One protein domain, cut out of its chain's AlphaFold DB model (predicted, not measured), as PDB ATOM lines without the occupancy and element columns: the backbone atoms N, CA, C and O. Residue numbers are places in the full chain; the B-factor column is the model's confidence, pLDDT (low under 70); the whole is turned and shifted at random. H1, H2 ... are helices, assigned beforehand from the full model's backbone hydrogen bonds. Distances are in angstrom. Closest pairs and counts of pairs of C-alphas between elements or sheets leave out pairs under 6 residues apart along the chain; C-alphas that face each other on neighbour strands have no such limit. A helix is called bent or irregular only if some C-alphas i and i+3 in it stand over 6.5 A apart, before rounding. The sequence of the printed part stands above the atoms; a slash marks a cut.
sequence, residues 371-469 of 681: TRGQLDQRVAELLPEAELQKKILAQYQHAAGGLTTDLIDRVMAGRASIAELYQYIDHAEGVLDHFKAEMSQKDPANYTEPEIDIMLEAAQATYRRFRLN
ATOM      1  N   THR A 371     131.028 175.378 169.051       53.97
ATOM      2  CA  THR A 371     131.323 173.987 168.703       53.97
ATOM      3  C   THR A 371     132.689 173.580 169.246       53.97
ATOM      4  O   THR A 371     132.792 172.552 169.900       53.97
ATOM      5  N   ARG A 372     133.733 174.407 169.087       56.84
ATOM      6  CA  ARG A 372     135.044 174.172 169.715       56.84
ATOM      7  C   ARG A 372     134.924 174.101 171.238       56.84
ATOM      8  O   ARG A 372     135.439 173.158 171.810       56.84
ATOM      9  N   GLY A 373     134.204 175.019 171.884       61.31
ATOM     10  CA  GLY A 373     133.995 174.994 173.336       61.31
ATOM     11  C   GLY A 373     133.256 173.743 173.831       61.31
ATOM     12  O   GLY A 373     133.650 173.157 174.834       61.31
ATOM     13  N   GLN A 374     132.229 173.291 173.108       63.56
ATOM     14  CA  GLN A 374     131.500 172.053 173.403       63.56
ATOM     15  C   GLN A 374     132.367 170.809 173.174       63.56
ATOM     16  O   GLN A 374     132.327 169.869 173.967       63.56
ATOM     17  N   LEU A 375     133.167 170.798 172.106       56.81
ATOM     18  CA  LEU A 375     134.111 169.721 171.821       56.81
ATOM     19  C   LEU A 375     135.227 169.682 172.861       56.81
ATOM     20  O   LEU A 375     135.514 168.610 173.370       56.81
ATOM     21  N   ASP A 376     135.802 170.825 173.229       62.50
ATOM     22  CA  ASP A 376     136.827 170.934 174.266       62.50
ATOM     23  C   ASP A 376     136.270 170.482 175.628       62.50
ATOM     24  O   ASP A 376     136.971 169.817 176.387       62.50
ATOM     25  N   GLN A 377     134.991 170.752 175.918       67.12
ATOM     26  CA  GLN A 377     134.308 170.229 177.103       67.12
ATOM     27  C   GLN A 377     134.146 168.699 177.054       67.12
ATOM     28  O   GLN A 377     134.522 168.023 178.009       67.12
ATOM     29  N   ARG A 378     133.658 168.131 175.941       62.62
ATOM     30  CA  ARG A 378     133.553 166.665 175.767       62.62
ATOM     31  C   ARG A 378     134.923 165.986 175.806       62.62
ATOM     32  O   ARG A 378     135.087 164.923 176.392       62.62
ATOM     33  N   VAL A 379     135.935 166.617 175.222       65.06
ATOM     34  CA  VAL A 379     137.329 166.168 175.276       65.06
ATOM     35  C   VAL A 379     137.843 166.218 176.706       65.06
ATOM     36  O   VAL A 379     138.480 165.264 177.129       65.06
ATOM     37  N   ALA A 380     137.533 167.258 177.485       66.31
ATOM     38  CA  ALA A 380     137.904 167.340 178.896       66.31
ATOM     39  C   ALA A 380     137.261 166.226 179.748       66.31
ATOM     40  O   ALA A 380     137.879 165.760 180.706       66.31
ATOM     41  N   GLU A 381     136.063 165.756 179.390       65.12
ATOM     42  CA  GLU A 381     135.398 164.614 180.037       65.12
ATOM     43  C   GLU A 381     136.082 163.271 179.712       65.12
ATOM     44  O   GLU A 381     136.158 162.381 180.571       65.12
ATOM     45  N   LEU A 382     136.627 163.141 178.499       64.62
ATOM     46  CA  LEU A 382     137.325 161.949 177.998       64.62
ATOM     47  C   LEU A 382     138.835 161.948 178.298       64.62
ATOM     48  O   LEU A 382     139.451 160.887 178.379       64.62
ATOM     49  N   LEU A 383     139.429 163.118 178.542       65.81
ATOM     50  CA  LEU A 383     140.854 163.324 178.823       65.81
ATOM     51  C   LEU A 383     141.412 162.419 179.940       65.81
ATOM     52  O   LEU A 383     142.515 161.891 179.784       65.81
ATOM     53  N   PRO A 384     140.683 162.181 181.053       66.31
ATOM     54  CA  PRO A 384     141.130 161.276 182.111       66.31
ATOM     55  C   PRO A 384     141.318 159.818 181.658       66.31
ATOM     56  O   PRO A 384     141.958 159.048 182.370       66.31
ATOM     57  N   GLU A 385     140.772 159.434 180.501       72.00
ATOM     58  CA  GLU A 385     140.871 158.092 179.916       72.00
ATOM     59  C   GLU A 385     141.881 158.010 178.764       72.00
ATOM     60  O   GLU A 385     142.111 156.923 178.242       72.00
ATOM     61  N   ALA A 386     142.540 159.109 178.387       76.25
ATOM     62  CA  ALA A 386     143.492 159.127 177.275       76.25
ATOM     63  C   ALA A 386     144.657 158.139 177.470       76.25
ATOM     64  O   ALA A 386     145.039 157.422 176.545       76.25
ATOM     65  N   GLU A 387     145.190 158.035 178.690       78.00
ATOM     66  CA  GLU A 387     146.252 157.072 179.014       78.00
ATOM     67  C   GLU A 387     145.746 155.619 179.012       78.00
ATOM     68  O   GLU A 387     146.464 154.710 178.593       78.00
ATOM     69  N   LEU A 388     144.488 155.389 179.400       81.62
ATOM     70  CA  LEU A 388     143.839 154.079 179.289       81.62
ATOM     71  C   LEU A 388     143.656 153.684 177.814       81.62
ATOM     72  O   LEU A 388     144.001 152.569 177.426       81.62
ATOM     73  N   GLN A 389     143.181 154.610 176.979       82.75
ATOM     74  CA  GLN A 389     143.003 154.413 175.538       82.75
ATOM     75  C   GLN A 389     144.331 154.086 174.850       82.75
ATOM     76  O   GLN A 389     144.398 153.133 174.076       82.75
ATOM     77  N   LYS A 390     145.414 154.803 175.179       83.38
ATOM     78  CA  LYS A 390     146.762 154.505 174.663       83.38
ATOM     79  C   LYS A 390     147.227 153.095 175.020       83.38
ATOM     80  O   LYS A 390     147.775 152.403 174.164       83.38
ATOM     81  N   LYS A 391     146.993 152.647 176.258       83.00
ATOM     82  CA  LYS A 391     147.352 151.285 176.689       83.00
ATOM     83  C   LYS A 391     146.557 150.214 175.955       83.00
ATOM     84  O   LYS A 391     147.133 149.205 175.556       83.00
ATOM     85  N   ILE A 392     145.260 150.443 175.742       81.88
ATOM     86  CA  ILE A 392     144.423 149.531 174.959       81.88
ATOM     87  C   ILE A 392     144.920 149.478 173.511       81.88
ATOM     88  O   ILE A 392     145.110 148.387 172.992       81.88
ATOM     89  N   LEU A 393     145.207 150.620 172.879       82.94
ATOM     90  CA  LEU A 393     145.732 150.675 171.507       82.94
ATOM     91  C   LEU A 393     147.093 149.985 171.355       82.94
ATOM     92  O   LEU A 393     147.334 149.325 170.345       82.94
ATOM     93  N   ALA A 394     147.972 150.105 172.353       82.75
ATOM     94  CA  ALA A 394     149.272 149.439 172.350       82.75
ATOM     95  C   ALA A 394     149.141 147.906 172.352       82.75
ATOM     96  O   ALA A 394     149.947 147.222 171.721       82.75
ATOM     97  N   GLN A 395     148.118 147.377 173.031       79.06
ATOM     98  CA  GLN A 395     147.858 145.941 173.147       79.06
ATOM     99  C   GLN A 395     146.945 145.403 172.026       79.06
ATOM    100  O   GLN A 395     147.108 144.264 171.593       79.06
ATOM    101  N   TYR A 396     146.013 146.222 171.532       75.12
ATOM    102  CA  TYR A 396     144.964 145.867 170.572       75.12
ATOM    103  C   TYR A 396     144.935 146.872 169.410       75.12
ATOM    104  O   TYR A 396     143.985 147.635 169.240       75.12
ATOM    105  N   GLN A 397     145.981 146.857 168.577       64.56
ATOM    106  CA  GLN A 397     146.198 147.820 167.480       64.56
ATOM    107  C   GLN A 397     145.035 147.926 166.468       64.56
ATOM    108  O   GLN A 397     144.931 148.916 165.748       64.56
ATOM    109  N   HIS A 398     144.141 146.933 166.414       61.56
ATOM    110  CA  HIS A 398     142.987 146.887 165.507       61.56
ATOM    111  C   HIS A 398     141.663 147.366 166.132       61.56
ATOM    112  O   HIS A 398     140.642 147.379 165.448       61.56
ATOM    113  N   ALA A 399     141.657 147.779 167.403       58.47
ATOM    114  CA  ALA A 399     140.441 148.037 168.178       58.47
ATOM    115  C   ALA A 399     139.628 149.275 167.751       58.47
ATOM    116  O   ALA A 399     138.518 149.468 168.239       58.47
ATOM    117  N   ALA A 400     140.176 150.156 166.906       59.34
ATOM    118  CA  ALA A 400     139.864 151.576 167.060       59.34
ATOM    119  C   ALA A 400     139.416 152.357 165.827       59.34
ATOM    120  O   ALA A 400     139.419 153.579 165.896       59.34
ATOM    121  N   GLY A 401     139.052 151.712 164.714       60.84
ATOM    122  CA  GLY A 401     138.303 152.358 163.618       60.84
ATOM    123  C   GLY A 401     138.839 153.699 163.078       60.84
ATOM    124  O   GLY A 401     138.077 154.414 162.439       60.84
ATOM    125  N   GLY A 402     140.109 154.055 163.330       67.06
ATOM    126  CA  GLY A 402     140.681 155.370 163.017       67.06
ATOM    127  C   GLY A 402     141.319 156.148 164.184       67.06
ATOM    128  O   GLY A 402     141.953 157.163 163.910       67.06
ATOM    129  N   LEU A 403     141.207 155.721 165.451       78.94
ATOM    130  CA  LEU A 403     141.925 156.341 166.582       78.94
ATOM    131  C   LEU A 403     143.389 155.875 166.620       78.94
ATOM    132  O   LEU A 403     143.665 154.676 166.635       78.94
ATOM    133  N   THR A 404     144.328 156.818 166.684       82.69
ATOM    134  CA  THR A 404     145.771 156.544 166.800       82.69
ATOM    135  C   THR A 404     146.348 157.190 168.055       82.69
ATOM    136  O   THR A 404     145.805 158.175 168.554       82.69
ATOM    137  N   THR A 405     147.473 156.675 168.558       82.88
ATOM    138  CA  THR A 405     148.198 157.298 169.681       82.88
ATOM    139  C   THR A 405     148.583 158.745 169.372       82.88
ATOM    140  O   THR A 405     148.421 159.607 170.229       82.88
ATOM    141  N   ASP A 406     148.969 159.028 168.124       84.06
ATOM    142  CA  ASP A 406     149.312 160.376 167.658       84.06
ATOM    143  C   ASP A 406     148.121 161.339 167.720       84.06
ATOM    144  O   ASP A 406     148.282 162.502 168.093       84.06
ATOM    145  N   LEU A 407     146.918 160.871 167.364       81.62
ATOM    146  CA  LEU A 407     145.698 161.666 167.483       81.62
ATOM    147  C   LEU A 407     145.411 161.984 168.956       81.62
ATOM    148  O   LEU A 407     145.157 163.141 169.286       81.62
ATOM    149  N   ILE A 408     145.532 160.994 169.848       83.31
ATOM    150  CA  ILE A 408     145.363 161.194 171.295       83.31
ATOM    151  C   ILE A 408     146.379 162.222 171.815       83.31
ATOM    152  O   ILE A 408     145.999 163.150 172.522       83.31
ATOM    153  N   ASP A 409     147.654 162.119 171.436       82.25
ATOM    154  CA  ASP A 409     148.693 163.061 171.867       82.25
ATOM    155  C   ASP A 409     148.436 164.492 171.378       82.25
ATOM    156  O   ASP A 409     148.619 165.453 172.133       82.25
ATOM    157  N   ARG A 410     147.952 164.662 170.141       78.75
ATOM    158  CA  ARG A 410     147.562 165.981 169.620       78.75
ATOM    159  C   ARG A 410     146.365 166.567 170.366       78.75
ATOM    160  O   ARG A 410     146.370 167.770 170.638       78.75
ATOM    161  N   VAL A 411     145.379 165.748 170.725       77.69
ATOM    162  CA  VAL A 411     144.220 166.160 171.535       77.69
ATOM    163  C   VAL A 411     144.669 166.583 172.936       77.69
ATOM    164  O   VAL A 411     144.365 167.695 173.364       77.69
ATOM    165  N   MET A 412     145.483 165.760 173.607       77.75
ATOM    166  CA  MET A 412     146.045 166.040 174.938       77.75
ATOM    167  C   MET A 412     146.877 167.327 174.975       77.75
ATOM    168  O   MET A 412     146.860 168.056 175.964       77.75
ATOM    169  N   ALA A 413     147.602 167.622 173.894       77.44
ATOM    170  CA  ALA A 413     148.406 168.832 173.767       77.44
ATOM    171  C   ALA A 413     147.597 170.082 173.363       77.44
ATOM    172  O   ALA A 413     148.190 171.151 173.202       77.44
ATOM    173  N   GLY A 414     146.280 169.960 173.142       70.44
ATOM    174  CA  GLY A 414     145.425 171.045 172.645       70.44
ATOM    175  C   GLY A 414     145.720 171.459 171.196       70.44
ATOM    176  O   GLY A 414     145.361 172.559 170.783       70.44
ATOM    177  N   ARG A 415     146.395 170.602 170.419       76.00
ATOM    178  CA  ARG A 415     146.858 170.877 169.044       76.00
ATOM    179  C   ARG A 415     145.987 170.240 167.960       76.00
ATOM    180  O   ARG A 415     146.278 170.417 166.784       76.00
ATOM    181  N   ALA A 416     144.947 169.499 168.337       67.19
ATOM    182  CA  ALA A 416     144.029 168.870 167.394       67.19
ATOM    183  C   ALA A 416     143.111 169.898 166.698       67.19
ATOM    184  O   ALA A 416     142.596 170.841 167.318       67.19
ATOM    185  N   SER A 417     142.889 169.702 165.398       71.00
ATOM    186  CA  SER A 417     141.876 170.402 164.600       71.00
ATOM    187  C   SER A 417     140.451 169.985 165.000       71.00
ATOM    188  O   SER A 417     140.256 168.974 165.663       71.00
ATOM    189  N   ILE A 418     139.423 170.743 164.593       60.53
ATOM    190  CA  ILE A 418     138.015 170.412 164.910       60.53
ATOM    191  C   ILE A 418     137.628 169.020 164.380       60.53
ATOM    192  O   ILE A 418     136.992 168.251 165.094       60.53
ATOM    193  N   ALA A 419     138.049 168.672 163.162       67.12
ATOM    194  CA  ALA A 419     137.790 167.353 162.583       67.12
ATOM    195  C   ALA A 419     138.465 166.227 163.385       67.12
ATOM    196  O   ALA A 419     137.868 165.178 163.609       67.12
ATOM    197  N   GLU A 420     139.685 166.467 163.867       70.62
ATOM    198  CA  GLU A 420     140.404 165.534 164.738       70.62
ATOM    199  C   GLU A 420     139.747 165.397 166.119       70.62
ATOM    200  O   GLU A 420     139.745 164.302 166.673       70.62
ATOM    201  N   LEU A 421     139.142 166.461 166.664       67.56
ATOM    202  CA  LEU A 421     138.361 166.377 167.906       67.56
ATOM    203  C   LEU A 421     137.111 165.503 167.732       67.56
ATOM    204  O   LEU A 421     136.837 164.679 168.598       67.56
ATOM    205  N   TYR A 422     136.389 165.633 166.612       71.19
ATOM    206  CA  TYR A 422     135.268 164.738 166.290       71.19
ATOM    207  C   TYR A 422     135.727 163.289 166.151       71.19
ATOM    208  O   TYR A 422     135.176 162.409 166.800       71.19
ATOM    209  N   GLN A 423     136.795 163.052 165.385       73.94
ATOM    210  CA  GLN A 423     137.369 161.717 165.226       73.94
ATOM    211  C   GLN A 423     137.798 161.116 166.573       73.94
ATOM    212  O   GLN A 423     137.588 159.932 166.821       73.94
ATOM    213  N   TYR A 424     138.382 161.921 167.463       77.56
ATOM    214  CA  TYR A 424     138.727 161.472 168.807       77.56
ATOM    215  C   TYR A 424     137.481 161.085 169.606       77.56
ATOM    216  O   TYR A 424     137.429 159.981 170.137       77.56
ATOM    217  N   ILE A 425     136.467 161.949 169.652       72.88
ATOM    218  CA  ILE A 425     135.223 161.716 170.396       72.88
ATOM    219  C   ILE A 425     134.473 160.479 169.880       72.88
ATOM    220  O   ILE A 425     134.052 159.651 170.684       72.88
ATOM    221  N   ASP A 426     134.342 160.329 168.562       73.62
ATOM    222  CA  ASP A 426     133.563 159.253 167.938       73.62
ATOM    223  C   ASP A 426     134.203 157.869 168.133       73.62
ATOM    224  O   ASP A 426     133.510 156.850 168.139       73.62
ATOM    225  N   HIS A 427     135.527 157.812 168.306       78.38
ATOM    226  CA  HIS A 427     136.262 156.551 168.429       78.38
ATOM    227  C   HIS A 427     136.792 156.264 169.840       78.38
ATOM    228  O   HIS A 427     137.106 155.110 170.137       78.38
ATOM    229  N   ALA A 428     136.865 157.265 170.724       75.38
ATOM    230  CA  ALA A 428     137.364 157.138 172.094       75.38
ATOM    231  C   ALA A 428     136.623 156.062 172.907       75.38
ATOM    232  O   ALA A 428     137.260 155.245 173.575       75.38
ATOM    233  N   GLU A 429     135.290 156.027 172.824       70.19
ATOM    234  CA  GLU A 429     134.468 155.029 173.524       70.19
ATOM    235  C   GLU A 429     134.581 153.637 172.884       70.19
ATOM    236  O   GLU A 429     134.655 152.627 173.588       70.19
ATOM    237  N   GLY A 430     134.699 153.582 171.552       73.81
ATOM    238  CA  GLY A 430     134.824 152.336 170.795       73.81
ATOM    239  C   GLY A 430     136.051 151.507 171.187       73.81
ATOM    240  O   GLY A 430     135.971 150.281 171.237       73.81
ATOM    241  N   VAL A 431     137.162 152.158 171.549       77.25
ATOM    242  CA  VAL A 431     138.374 151.471 172.033       77.25
ATOM    243  C   VAL A 431     138.117 150.728 173.340       77.25
ATOM    244  O   VAL A 431     138.523 149.574 173.501       77.25
ATOM    245  N   LEU A 432     137.416 151.372 174.271       73.69
ATOM    246  CA  LEU A 432     137.088 150.771 175.555       73.69
ATOM    247  C   LEU A 432     136.051 149.652 175.393       73.69
ATOM    248  O   LEU A 432     136.167 148.609 176.034       73.69
ATOM    249  N   ASP A 433     135.063 149.838 174.521       73.00
ATOM    250  CA  ASP A 433     134.038 148.833 174.243       73.00
ATOM    251  C   ASP A 433     134.584 147.606 173.511       73.00
ATOM    252  O   ASP A 433     134.183 146.479 173.815       73.00
ATOM    253  N   HIS A 434     135.564 147.788 172.627       75.00
ATOM    254  CA  HIS A 434     136.281 146.674 172.020       75.00
ATOM    255  C   HIS A 434     137.067 145.879 173.070       75.00
ATOM    256  O   HIS A 434     136.926 144.659 173.149       75.00
ATOM    257  N   PHE A 435     137.814 146.561 173.948       80.94
ATOM    258  CA  PHE A 435     138.499 145.902 175.063       80.94
ATOM    259  C   PHE A 435     137.514 145.136 175.961       80.94
ATOM    260  O   PHE A 435     137.757 143.981 176.303       80.94
ATOM    261  N   LYS A 436     136.354 145.727 176.288       72.81
ATOM    262  CA  LYS A 436     135.280 145.046 177.033       72.81
ATOM    263  C   LYS A 436     134.812 143.772 176.335       72.81
ATOM    264  O   LYS A 436     134.653 142.744 176.995       72.81
ATOM    265  N   ALA A 437     134.573 143.841 175.029       75.38
ATOM    266  CA  ALA A 437     134.106 142.706 174.246       75.38
ATOM    267  C   ALA A 437     135.135 141.565 174.248       75.38
ATOM    268  O   ALA A 437     134.764 140.427 174.531       75.38
ATOM    269  N   GLU A 438     136.414 141.870 174.043       75.81
ATOM    270  CA  GLU A 438     137.509 140.893 174.091       75.81
ATOM    271  C   GLU A 438     137.629 140.238 175.475       75.81
ATOM    272  O   GLU A 438     137.609 139.010 175.606       75.81
ATOM    273  N   MET A 439     137.647 141.041 176.545       79.69
ATOM    274  CA  MET A 439     137.739 140.510 177.907       79.69
ATOM    275  C   MET A 439     136.528 139.650 178.286       79.69
ATOM    276  O   MET A 439     136.683 138.661 179.004       79.69
ATOM    277  N   SER A 440     135.337 139.979 177.776       71.81
ATOM    278  CA  SER A 440     134.105 139.229 178.048       71.81
ATOM    279  C   SER A 440     134.106 137.804 177.492       71.81
ATOM    280  O   SER A 440     133.395 136.944 178.010       71.81
ATOM    281  N   GLN A 441     134.903 137.554 176.452       76.19
ATOM    282  CA  GLN A 441     135.022 136.249 175.801       76.19
ATOM    283  C   GLN A 441     136.148 135.400 176.401       76.19
ATOM    284  O   GLN A 441     136.221 134.195 176.153       76.19
ATOM    285  N   LYS A 442     137.021 136.011 177.207       78.88
ATOM    286  CA  LYS A 442     138.188 135.371 177.806       78.88
ATOM    287  C   LYS A 442     137.899 134.981 179.256       78.88
ATOM    288  O   LYS A 442     137.342 135.759 180.026       78.88
ATOM    289  N   ASP A 443     138.310 133.779 179.655       79.00
ATOM    290  CA  ASP A 443     138.224 133.347 181.055       79.00
ATOM    291  C   ASP A 443     139.133 134.235 181.939       79.00
ATOM    292  O   ASP A 443     140.329 134.331 181.637       79.00
ATOM    293  N   PRO A 444     138.627 134.847 183.031       78.19
ATOM    294  CA  PRO A 444     139.427 135.633 183.980       78.19
ATOM    295  C   PRO A 444     140.688 134.928 184.499       78.19
ATOM    296  O   PRO A 444     141.729 135.559 184.736       78.19
ATOM    297  N   ALA A 445     140.652 133.595 184.600       75.50
ATOM    298  CA  ALA A 445     141.818 132.788 184.955       75.50
ATOM    299  C   ALA A 445     142.979 132.907 183.944       75.50
ATOM    300  O   ALA A 445     144.133 132.698 184.315       75.50
ATOM    301  N   ASN A 446     142.717 133.364 182.719       83.38
ATOM    302  CA  ASN A 446     143.690 133.493 181.630       83.38
ATOM    303  C   ASN A 446     144.080 134.944 181.305       83.38
ATOM    304  O   ASN A 446     144.806 135.178 180.338       83.38
ATOM    305  N   TYR A 447     143.612 135.930 182.076       85.62
ATOM    306  CA  TYR A 447     144.026 137.324 181.884       85.62
ATOM    307  C   TYR A 447     145.525 137.486 182.155       85.62
ATOM    308  O   TYR A 447     146.040 136.982 183.160       85.62
ATOM    309  N   THR A 448     146.195 138.169 181.231       88.44
ATOM    310  CA  THR A 448     147.619 138.511 181.240       88.44
ATOM    311  C   THR A 448     147.869 139.757 182.085       88.44
ATOM    312  O   THR A 448     146.956 140.532 182.356       88.44
ATOM    313  N   GLU A 449     149.115 139.987 182.496       86.31
ATOM    314  CA  GLU A 449     149.458 141.165 183.300       86.31
ATOM    315  C   GLU A 449     149.170 142.511 182.608       86.31
ATOM    316  O   GLU A 449     148.636 143.388 183.286       86.31
ATOM    317  N   PRO A 450     149.420 142.698 181.292       86.69
ATOM    318  CA  PRO A 450     149.005 143.915 180.589       86.69
ATOM    319  C   PRO A 450     147.486 144.134 180.597       86.69
ATOM    320  O   PRO A 450     147.024 145.250 180.808       86.69
ATOM    321  N   GLU A 451     146.696 143.069 180.426       85.06
ATOM    322  CA  GLU A 451     145.229 143.148 180.504       85.06
ATOM    323  C   GLU A 451     144.768 143.518 181.923       85.06
ATOM    324  O   GLU A 451     143.853 144.323 182.086       85.06
ATOM    325  N   ILE A 452     145.433 142.984 182.953       85.12
ATOM    326  CA  ILE A 452     145.177 143.336 184.355       85.12
ATOM    327  C   ILE A 452     145.563 144.800 184.631       85.12
ATOM    328  O   ILE A 452     144.810 145.490 185.317       85.12
ATOM    329  N   ASP A 453     146.672 145.313 184.078       84.94
ATOM    330  CA  ASP A 453     147.043 146.735 184.201       84.94
ATOM    331  C   ASP A 453     145.977 147.652 183.586       84.94
ATOM    332  O   ASP A 453     145.573 148.629 184.215       84.94
ATOM    333  N   ILE A 454     145.475 147.313 182.392       83.25
ATOM    334  CA  ILE A 454     144.398 148.060 181.723       83.25
ATOM    335  C   ILE A 454     143.123 148.053 182.581       83.25
ATOM    336  O   ILE A 454     142.493 149.095 182.755       83.25
ATOM    337  N   MET A 455     142.752 146.913 183.173       82.62
ATOM    338  CA  MET A 455     141.577 146.827 184.054       82.62
ATOM    339  C   MET A 455     141.731 147.632 185.343       82.62
ATOM    340  O   MET A 455     140.778 148.282 185.771       82.62
ATOM    341  N   LEU A 456     142.912 147.609 185.966       81.56
ATOM    342  CA  LEU A 456     143.188 148.402 187.165       81.56
ATOM    343  C   LEU A 456     143.156 149.903 186.849       81.56
ATOM    344  O   LEU A 456     142.595 150.675 187.623       81.56
ATOM    345  N   GLU A 457     143.683 150.315 185.696       82.00
ATOM    346  CA  GLU A 457     143.602 151.698 185.219       82.00
ATOM    347  C   GLU A 457     142.141 152.123 184.968       82.00
ATOM    348  O   GLU A 457     141.713 153.181 185.433       82.00
ATOM    349  N   ALA A 458     141.339 151.265 184.327       77.56
ATOM    350  CA  ALA A 458     139.912 151.503 184.107       77.56
ATOM    351  C   ALA A 458     139.124 151.596 185.428       77.56
ATOM    352  O   ALA A 458     138.286 152.487 185.598       77.56
ATOM    353  N   ALA A 459     139.423 150.727 186.401       75.56
ATOM    354  CA  ALA A 459     138.828 150.767 187.735       75.56
ATOM    355  C   ALA A 459     139.223 152.042 188.497       75.56
ATOM    356  O   ALA A 459     138.389 152.659 189.162       75.56
ATOM    357  N   GLN A 460     140.472 152.493 188.367       76.25
ATOM    358  CA  GLN A 460     140.936 153.727 188.991       76.25
ATOM    359  C   GLN A 460     140.285 154.973 188.376       76.25
ATOM    360  O   GLN A 460     139.861 155.862 189.118       76.25
ATOM    361  N   ALA A 461     140.173 155.040 187.046       69.81
ATOM    362  CA  ALA A 461     139.500 156.133 186.343       69.81
ATOM    363  C   ALA A 461     138.020 156.224 186.746       69.81
ATOM    364  O   ALA A 461     137.526 157.294 187.112       69.81
ATOM    365  N   THR A 462     137.353 155.074 186.791       68.56
ATOM    366  CA  THR A 462     135.982 154.917 187.283       68.56
ATOM    367  C   THR A 462     135.821 155.427 188.717       68.56
ATOM    368  O   THR A 462     134.955 156.259 189.000       68.56
ATOM    369  N   TYR A 463     136.691 154.983 189.629       70.38
ATOM    370  CA  TYR A 463     136.651 155.396 191.029       70.38
ATOM    371  C   TYR A 463     136.848 156.908 191.194       70.38
ATOM    372  O   TYR A 463     136.144 157.557 191.972       70.38
ATOM    373  N   ARG A 464     137.784 157.495 190.436       68.94
ATOM    374  CA  ARG A 464     138.035 158.942 190.434       68.94
ATOM    375  C   ARG A 464     136.824 159.721 189.929       68.94
ATOM    376  O   ARG A 464     136.444 160.688 190.581       68.94
ATOM    377  N   ARG A 465     136.189 159.294 188.831       61.69
ATOM    378  CA  ARG A 465     134.958 159.922 188.311       61.69
ATOM    379  C   ARG A 465     133.836 159.900 189.345       61.69
ATOM    380  O   ARG A 465     133.210 160.927 189.595       61.69
ATOM    381  N   PHE A 466     133.650 158.762 190.011       62.31
ATOM    382  CA  PHE A 466     132.660 158.629 191.075       62.31
ATOM    383  C   PHE A 466     132.940 159.544 192.284       62.31
ATOM    384  O   PHE A 466     132.014 160.104 192.870       62.31
ATOM    385  N   ARG A 467     134.216 159.750 192.638       63.31
ATOM    386  CA  ARG A 467     134.624 160.642 193.738       63.31
ATOM    387  C   ARG A 467     134.579 162.137 193.378       63.31
ATOM    388  O   ARG A 467     134.260 162.936 194.254       63.31
ATOM    389  N   LEU A 468     134.897 162.518 192.135       54.56
ATOM    390  CA  LEU A 468     135.096 163.918 191.711       54.56
ATOM    391  C   LEU A 468     133.820 164.635 191.231       54.56
ATOM    392  O   LEU A 468     133.756 165.861 191.316       54.56
ATOM    393  N   ASN A 469     132.787 163.923 190.770       53.12
ATOM    394  CA  ASN A 469     131.561 164.560 190.275       53.12
ATOM    395  C   ASN A 469     130.687 165.113 191.425       53.12
ATOM    396  O   ASN A 469     129.810 164.437 191.968       53.12
TER     397      ASN A 469
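This is residues 371 to 469 of the 681 residues of an uncharacterized protein of Candidatus Entotheonella factor (UniProt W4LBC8). H1b, second arm of a bent first helix, makes the middle, with H2, H3b and H4 round it; H1a turns off and packs on H3a. H3, bent but nearly straight, and H4 open as a V from their link. The printed part has 99 residues with four named helices, H1 to H4 in order along the chain, and no named strand; its class is all helix, with 77 residues in the named helices, and it is compact, with a radius of gyration of the C-alphas of 14.0 A and spans of 45, 32 and 18 A.

By its hydrogen bonds H1, residues 371 to 395, was assigned as one helix, but it is bent: C-alphas 384 and 387 are 7.3 A apart. Likewise H3, residues 418 to 441, is bent at C-alphas 426 and 429, 7.1 A apart. H1a, residues 371 to 384, is irregular, C-alphas 381 and 384 being 6.9 A apart. H1b, residues 387 to 395, touches H4, residues 449 to 468, with residues 450 to 458 of H4 alone; their closest C-alphas, those of Leu 388 and Glu 457, are 6.4 A apart. Every O i to N i+4 pair is within hydrogen-bond range in H1b, H2 (residues 405 to 412), H3a (418 to 426), H3b (429 to 441) and H4; H1a has 9 of 10.

H1a, 20.9 A, begins at C-alpha 371 (131.323, 173.987, 168.703); H4, 28.2 A, ends at C-alpha 468 (135.096, 163.918, 191.711).

The printed part has no cut and no long link. Mean pLDDT of the printed part is 73.5; residues 371 to 384 are among those under 70.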